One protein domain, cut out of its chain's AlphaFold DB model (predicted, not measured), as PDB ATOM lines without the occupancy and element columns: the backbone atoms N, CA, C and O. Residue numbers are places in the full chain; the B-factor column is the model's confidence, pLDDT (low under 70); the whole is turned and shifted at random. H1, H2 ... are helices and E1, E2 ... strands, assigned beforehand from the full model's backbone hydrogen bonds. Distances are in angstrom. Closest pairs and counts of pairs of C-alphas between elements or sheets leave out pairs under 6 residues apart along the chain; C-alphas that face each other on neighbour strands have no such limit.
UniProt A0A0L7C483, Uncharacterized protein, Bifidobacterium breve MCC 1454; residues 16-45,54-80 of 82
ATOM      1  N   ASP A  16     -31.706  22.465   8.573       69.50
ATOM      2  CA  ASP A  16     -31.204  21.523   9.570       69.50
ATOM      3  C   ASP A  16     -30.594  22.273  10.757       69.50
ATOM      4  O   ASP A  16     -29.622  23.015  10.611       69.50
ATOM      5  N   ILE A  17     -31.156  22.061  11.948       73.69
ATOM      6  CA  ILE A  17     -30.662  22.637  13.200       73.69
ATOM      7  C   ILE A  17     -30.043  21.504  14.030       73.69
ATOM      8  O   ILE A  17     -30.781  20.686  14.591       73.69
ATOM      9  N   PRO A  18     -28.702  21.405  14.101       66.50
ATOM     10  CA  PRO A  18     -28.043  20.360  14.872       66.50
ATOM     11  C   PRO A  18     -28.187  20.605  16.378       66.50
ATOM     12  O   PRO A  18     -28.080  21.737  16.858       66.50
ATOM     13  N   SER A  19     -28.391  19.530  17.138       66.94
ATOM     14  CA  SER A  19     -28.289  19.564  18.597       66.94
ATOM     15  C   SER A  19     -26.828  19.734  19.034       66.94
ATOM     16  O   SER A  19     -25.901  19.223  18.410       66.94
ATOM     17  N   LYS A  20     -26.619  20.464  20.138       63.84
ATOM     18  CA  LYS A  20     -25.296  20.681  20.747       63.84
ATOM     19  C   LYS A  20     -24.788  19.462  21.527       63.84
ATOM     20  O   LYS A  20     -23.597  19.394  21.812       63.84
ATOM     21  N   ALA A  21     -25.694  18.572  21.931       56.00
ATOM     22  CA  ALA A  21     -25.434  17.511  22.903       56.00
ATOM     23  C   ALA A  21     -25.713  16.100  22.369       56.00
ATOM     24  O   ALA A  21     -25.187  15.140  22.917       56.00
ATOM     25  N   ASP A  22     -26.478  15.975  21.286       58.53
ATOM     26  CA  ASP A  22     -26.909  14.690  20.752       58.53
ATOM     27  C   ASP A  22     -26.790  14.700  19.235       58.53
ATOM     28  O   ASP A  22     -27.017  15.722  18.590       58.53
ATOM     29  N   ALA A  23     -26.452  13.548  18.664       68.00
ATOM     30  CA  ALA A  23     -26.383  13.299  17.230       68.00
ATOM     31  C   ALA A  23     -27.782  13.336  16.593       68.00
ATOM     32  O   ALA A  23     -28.198  12.365  15.974       68.00
ATOM     33  N   LYS A  24     -28.535  14.421  16.788       69.38
ATOM     34  CA  LYS A  24     -29.895  14.644  16.304       69.38
ATOM     35  C   LYS A  24     -29.986  16.007  15.619       69.38
ATOM     36  O   LYS A  24     -29.240  16.941  15.931       69.38
ATOM     37  N   THR A  25     -30.927  16.126  14.700       71.06
ATOM     38  CA  THR A  25     -31.184  17.329  13.916       71.06
ATOM     39  C   THR A  25     -32.681  17.603  13.910       71.06
ATOM     40  O   THR A  25     -33.477  16.691  13.692       71.06
ATOM     41  N   LEU A  26     -33.061  18.857  14.173       76.31
ATOM     42  CA  LEU A  26     -34.402  19.350  13.872       76.31
ATOM     43  C   LEU A  26     -34.401  19.813  12.417       76.31
ATOM     44  O   LEU A  26     -33.717  20.782  12.084       76.31
ATOM     45  N   THR A  27     -35.150  19.120  11.567       74.75
ATOM     46  CA  THR A  27     -35.260  19.446  10.147       74.75
ATOM     47  C   THR A  27     -36.619  20.067   9.852       74.75
ATOM     48  O   THR A  27     -37.653  19.492  10.186       74.75
ATOM     49  N   LEU A  28     -36.626  21.225   9.193       78.06
ATOM     50  CA  LEU A  28     -37.831  21.868   8.674       78.06
ATOM     51  C   LEU A  28     -37.893  21.630   7.167       78.06
ATOM     52  O   LEU A  28     -36.927  21.951   6.477       78.06
ATOM     53  N   MET A  29     -39.002  21.098   6.655       73.44
ATOM     54  CA  MET A  29     -39.227  20.915   5.218       73.44
ATOM     55  C   MET A  29     -40.587  21.449   4.794       73.44
ATOM     56  O   MET A  29     -41.604  21.178   5.433       73.44
ATOM     57  N   ARG A  30     -40.631  22.137   3.653       68.12
ATOM     58  CA  ARG A  30     -41.893  22.397   2.958       68.12
ATOM     59  C   ARG A  30     -42.313  21.143   2.196       68.12
ATOM     60  O   ARG A  30     -41.618  20.709   1.280       68.12
ATOM     61  N   VAL A  31     -43.463  20.579   2.550       63.91
ATOM     62  CA  VAL A  31     -44.059  19.458   1.815       63.91
ATOM     63  C   VAL A  31     -45.002  20.048   0.774       63.91
ATOM     64  O   VAL A  31     -46.024  20.610   1.143       63.91
ATOM     65  N   GLY A  32     -44.674  19.946  -0.518       54.88
ATOM     66  CA  GLY A  32     -45.398  20.632  -1.607       54.88
ATOM     67  C   GLY A  32     -46.910  20.354  -1.684       54.88
ATOM     68  O   GLY A  32     -47.658  21.183  -2.193       54.88
ATOM     69  N   ALA A  33     -47.382  19.235  -1.123       58.22
ATOM     70  CA  ALA A  33     -48.808  18.914  -1.023       58.22
ATOM     71  C   ALA A  33     -49.534  19.625   0.143       58.22
ATOM     72  O   ALA A  33     -50.760  19.710   0.147       58.22
ATOM     73  N   MET A  34     -48.803  20.142   1.134       56.22
ATOM     74  CA  MET A  34     -49.343  20.846   2.298       56.22
ATOM     75  C   MET A  34     -48.986  22.335   2.217       56.22
ATOM     76  O   MET A  34     -47.843  22.711   1.976       56.22
ATOM     77  N   ARG A  35     -49.947  23.226   2.486       65.38
ATOM     78  CA  ARG A  35     -49.699  24.680   2.612       65.38
ATOM     79  C   ARG A  35     -48.974  25.027   3.930       65.38
ATOM     80  O   ARG A  35     -49.350  25.987   4.590       65.38
ATOM     81  N   GLY A  36     -47.989  24.230   4.347       69.00
ATOM     82  CA  GLY A  36     -47.343  24.325   5.657       69.00
ATOM     83  C   GLY A  36     -45.892  23.848   5.678       69.00
ATOM     84  O   GLY A  36     -45.324  23.466   4.654       69.00
ATOM     85  N   ILE A  37     -45.304  23.893   6.872       74.69
ATOM     86  CA  ILE A  37     -43.935  23.457   7.166       74.69
ATOM     87  C   ILE A  37     -44.015  22.206   8.039       74.69
ATOM     88  O   ILE A  37     -44.666  22.216   9.082       74.69
ATOM     89  N   SER A  38     -43.341  21.140   7.630       76.38
ATOM     90  CA  SER A  38     -43.179  19.924   8.423       76.38
ATOM     91  C   SER A  38     -41.872  19.970   9.204       76.38
ATOM     92  O   SER A  38     -40.836  20.376   8.683       76.38
ATOM     93  N   PHE A  39     -41.934  19.556  10.461       79.12
ATOM     94  CA  PHE A  39     -40.828  19.475  11.400       79.12
ATOM     95  C   PHE A  39     -40.526  18.009  11.673       79.12
ATOM     96  O   PHE A  39     -41.432  17.239  11.982       79.12
ATOM     97  N   TYR A  40     -39.255  17.641  11.605       76.94
ATOM     98  CA  TYR A  40     -38.773  16.287  11.849       76.94
ATOM     99  C   TYR A  40     -37.672  16.321  12.898       76.94
ATOM    100  O   TYR A  40     -36.845  17.231  12.892       76.94
ATOM    101  N   ILE A  41     -37.637  15.316  13.770       75.94
ATOM    102  CA  ILE A  41     -36.495  15.070  14.654       75.94
ATOM    103  C   ILE A  41     -35.904  13.725  14.252       75.94
ATOM    104  O   ILE A  41     -36.545  12.686  14.399       75.94
ATOM    105  N   SER A  42     -34.677  13.745  13.746       72.38
ATOM    106  CA  SER A  42     -33.965  12.550  13.294       72.38
ATOM    107  C   SER A  42     -32.532  12.536  13.824       72.38
ATOM    108  O   SER A  42     -32.015  13.576  14.236       72.38
ATOM    109  N   PRO A  43     -31.852  11.377  13.836       74.75
ATOM    110  CA  PRO A  43     -30.405  11.332  13.937       74.75
ATOM    111  C   PRO A  43     -29.710  12.220  12.902       74.75
ATOM    112  O   PRO A  43     -30.131  12.322  11.749       74.75
ATOM    113  N   ALA A  44     -28.621  12.854  13.320       69.62
ATOM    114  CA  ALA A  44     -27.817  13.731  12.492       69.62
ATOM    115  C   ALA A  44     -27.290  12.964  11.274       69.62
ATOM    116  O   ALA A  44     -26.759  11.861  11.396       69.62
ATOM    117  N   GLY A  45     -27.461  13.553  10.089       66.50
ATOM    118  CA  GLY A  45     -27.079  12.932   8.819       66.50
ATOM    119  C   GLY A  45     -28.045  11.860   8.303       66.50
ATOM    120  O   GLY A  45     -27.798  11.308   7.233       66.50
ATOM    121  N   GLY A  54     -42.440  12.961  12.167       71.56
ATOM    122  CA  GLY A  54     -42.596  14.383  11.909       71.56
ATOM    123  C   GLY A  54     -43.967  14.904  12.313       71.56
ATOM    124  O   GLY A  54     -44.904  14.140  12.543       71.56
ATOM    125  N   THR A  55     -44.072  16.225  12.392       76.94
ATOM    126  CA  THR A  55     -45.314  16.955  12.649       76.94
ATOM    127  C   THR A  55     -45.417  18.148  11.705       76.94
ATOM    128  O   THR A  55     -44.409  18.780  11.393       76.94
ATOM    129  N   SER A  56     -46.615  18.464  11.221       74.44
ATOM    130  CA  SER A  56     -46.830  19.547  10.253       74.44
ATOM    131  C   SER A  56     -47.510  20.742  10.903       74.44
ATOM    132  O   SER A  56     -48.492  20.586  11.622       74.44
ATOM    133  N   VAL A  57     -47.014  21.938  10.594       69.75
ATOM    134  CA  VAL A  57     -47.573  23.223  11.021       69.75
ATOM    135  C   VAL A  57     -48.089  23.957   9.792       69.75
ATOM    136  O   VAL A  57     -47.332  24.338   8.898       69.75
ATOM    137  N   THR A  58     -49.399  24.155   9.747       72.00
ATOM    138  CA  THR A  58     -50.113  24.888   8.694       72.00
ATOM    139  C   THR A  58     -50.707  26.199   9.206       72.00
ATOM    140  O   THR A  58     -50.979  27.103   8.419       72.00
ATOM    141  N   ASN A  59     -50.895  26.329  10.521       68.88
ATOM    142  CA  ASN A  59     -51.428  27.516  11.186       68.88
ATOM    143  C   ASN A  59     -50.845  27.674  12.612       68.88
ATOM    144  O   ASN A  59     -50.109  26.820  13.098       68.88
ATOM    145  N   ILE A  60     -51.150  28.790  13.288       67.44
ATOM    146  CA  ILE A  60     -50.605  29.111  14.626       67.44
ATOM    147  C   ILE A  60     -51.007  28.071  15.683       67.44
ATOM    148  O   ILE A  60     -50.223  27.791  16.589       67.44
ATOM    149  N   SER A  61     -52.201  27.483  15.579       72.19
ATOM    150  CA  SER A  61     -52.674  26.464  16.524       72.19
ATOM    151  C   SER A  61     -51.803  25.205  16.492       72.19
ATOM    152  O   SER A  61     -51.591  24.585  17.534       72.19
ATOM    153  N   ASP A  62     -51.206  24.893  15.341       69.25
ATOM    154  CA  ASP A  62     -50.289  23.764  15.183       69.25
ATOM    155  C   ASP A  62     -48.940  23.978  15.908       69.25
ATOM    156  O   ASP A  62     -48.200  23.019  16.127       69.25
ATOM    157  N   LEU A  63     -48.613  25.201  16.356       70.44
ATOM    158  CA  LEU A  63     -47.411  25.456  17.170       70.44
ATOM    159  C   LEU A  63     -47.499  24.812  18.559       70.44
ATOM    160  O   LEU A  63     -46.477  24.430  19.130       70.44
ATOM    161  N   ILE A  64     -48.712  24.663  19.099       79.00
ATOM    162  CA  ILE A  64     -48.936  23.927  20.350       79.00
ATOM    163  C   ILE A  64     -48.638  22.444  20.115       79.00
ATOM    164  O   ILE A  64     -47.920  21.829  20.900       79.00
ATOM    165  N   THR A  65     -49.113  21.901  18.994       75.44
ATOM    166  CA  THR A  65     -48.834  20.527  18.564       75.44
ATOM    167  C   THR A  65     -47.338  20.296  18.348       75.44
ATOM    168  O   THR A  65     -46.812  19.267  18.765       75.44
ATOM    169  N   LEU A  66     -46.626  21.269  17.767       76.56
ATOM    170  CA  LEU A  66     -45.171  21.222  17.615       76.56
ATOM    171  C   LEU A  66     -44.456  21.151  18.969       76.56
ATOM    172  O   LEU A  66     -43.532  20.356  19.132       76.56
ATOM    173  N   ARG A  67     -44.887  21.955  19.948       78.56
ATOM    174  CA  ARG A  67     -44.321  21.915  21.301       78.56
ATOM    175  C   ARG A  67     -44.528  20.545  21.948       78.56
ATOM    176  O   ARG A  67     -43.558  19.966  22.426       78.56
ATOM    177  N   SER A  68     -45.748  20.011  21.901       80.62
ATOM    178  CA  SER A  68     -46.043  18.675  22.433       80.62
ATOM    179  C   SER A  68     -45.212  17.587  21.752       80.62
ATOM    180  O   SER A  68     -44.681  16.715  22.427       80.62
ATOM    181  N   PHE A  69     -45.026  17.666  20.432       80.56
ATOM    182  CA  PHE A  69     -44.187  16.729  19.683       80.56
ATOM    183  C   PHE A  69     -42.721  16.735  20.151       80.56
ATOM    184  O   PHE A  69     -42.111  15.672  20.298       80.56
ATOM    185  N   ILE A  70     -42.154  17.917  20.408       77.94
ATOM    186  CA  ILE A  70     -40.795  18.051  20.949       77.94
ATOM    187  C   ILE A  70     -40.722  17.432  22.350       77.94
ATOM    188  O   ILE A  70     -39.832  16.620  22.604       77.94
ATOM    189  N   ASP A  71     -41.673  17.765  23.227       81.56
ATOM    190  CA  ASP A  71     -41.721  17.258  24.603       81.56
ATOM    191  C   ASP A  71     -41.846  15.719  24.625       81.56
ATOM    192  O   ASP A  71     -41.069  15.041  25.299       81.56
ATOM    193  N   GLU A  72     -42.744  15.141  23.821       82.00
ATOM    194  CA  GLU A  72     -42.901  13.686  23.682       82.00
ATOM    195  C   GLU A  72     -41.641  13.001  23.149       82.00
ATOM    196  O   GLU A  72     -41.286  11.908  23.597       82.00
ATOM    197  N   THR A  73     -40.962  13.624  22.184       76.19
ATOM    198  CA  THR A  73     -39.723  13.076  21.619       76.19
ATOM    199  C   THR A  73     -38.617  13.048  22.674       76.19
ATOM    200  O   THR A  73     -37.915  12.045  22.799       76.19
ATOM    201  N   ILE A  74     -38.504  14.105  23.484       75.25
ATOM    202  CA  ILE A  74     -37.556  14.172  24.602       75.25
ATOM    203  C   ILE A  74     -37.858  13.085  25.642       75.25
ATOM    204  O   ILE A  74     -36.942  12.398  26.093       75.25
ATOM    205  N   GLU A  75     -39.124  12.905  26.028       78.56
ATOM    206  CA  GLU A  75     -39.508  11.908  27.036       78.56
ATOM    207  C   GLU A  75     -39.290  10.464  26.556       78.56
ATOM    208  O   GLU A  75     -38.778   9.635  27.314       78.56
ATOM    209  N   LYS A  76     -39.582  10.156  25.282       76.62
ATOM    210  CA  LYS A  76     -39.293   8.832  24.696       76.62
ATOM    211  C   LYS A  76     -37.803   8.491  24.747       76.62
ATOM    212  O   LYS A  76     -37.448   7.372  25.107       76.62
ATOM    213  N   GLU A  77     -36.938   9.449  24.429       69.25
ATOM    214  CA  GLU A  77     -35.483   9.248  24.438       69.25
ATOM    215  C   GLU A  77     -34.934   9.113  25.874       69.25
ATOM    216  O   GLU A  77     -34.015   8.330  26.115       69.25
ATOM    217  N   LYS A  78     -35.531   9.794  26.867       67.19
ATOM    218  CA  LYS A  78     -35.195   9.582  28.291       67.19
ATOM    219  C   LYS A  78     -35.542   8.171  28.767       67.19
ATOM    220  O   LYS A  78     -34.760   7.581  29.509       67.19
ATOM    221  N   GLY A  79     -36.681   7.626  28.339       59.31
ATOM    222  CA  GLY A  79     -37.132   6.277  28.701       59.31
ATOM    223  C   GLY A  79     -36.349   5.135  28.038       59.31
ATOM    224  O   GLY A  79     -36.482   3.989  28.460       59.31
ATOM    225  N   GLN A  80     -35.532   5.428  27.022       53.53
ATOM    226  CA  GLN A  80     -34.742   4.443  26.270       53.53
ATOM    227  C   GLN A  80     -33.315   4.230  26.804       53.53
ATOM    228  O   GLN A  80     -32.609   3.350  26.314       53.53
TER     229      GLN A  80
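AT A GLANCE: This is residues 16 to 45 and 54 to 80 of the 82 residues of an uncharacterized protein of Bifidobacterium breve MCC 1454 (UniProt A0A0L7C483). One long helix, H1, packs over one face of a four-stranded sheet, along E3 and E4, and the other face is bare. The free end of H1, residues 74 to 79, sticks out with residue 80. The 57 printed residues hold E1, E2, E3, E4 and H1 in that order, a mixed class; the sheet runs E1, E2, E3, E4, antiparallel throughout. The whole is only just compact, close to loose, with a radius of gyration of the C-alphas of 12.0 A and spans of 33 by 23 by 16 A.

HOW THE PARTS SIT: Look first at E2, residues 24 to 30, and E3, residues 37 to 43, a hairpin: N 27 and O 40 are 2.9 A apart. E1, residues 16 to 18, an edge strand, has N 17 at 2.9 A from O 26; E1, E2 and E3 form a meander, each strand the antiparallel neighbour of the one before. At the other edge, E4, residues 54 to 57, has N 55 at 2.9 A from O 39. H1, residues 62 to 79, is on the sheet at a height of 9.8 A, making two layers, helix and sheet. It runs along the strands, at 10 degrees to E4 on the local plane; the closest C-alphas, of Val 57 and Leu 63, are 6.5 A apart. Every O i to N i+4 pair in H1 is within hydrogen-bond range.

IN THESE COORDINATES: Find C-alpha 16 at (-31.204, 21.523, 9.570), where E1 begins; it is 6.3 A long, E2 19.5 A, E3 19.4 A and E4 10.2 A. H1 runs 25.7 A to C-alpha 79 at (-37.132, 6.277, 28.701).

THE WHOLE: The farthest C-alphas, of Gly 32 and Gly 79, are 34.5 A apart. Residues 46 to 53 are not printed; C-alphas 45 and 54 are 15.9 A apart across this cut. Of the links printed whole, none is long. The model's mean pLDDT over the printed part is 71.0, with 25 residues under 70, among them 18 to 24 and 30 to 36.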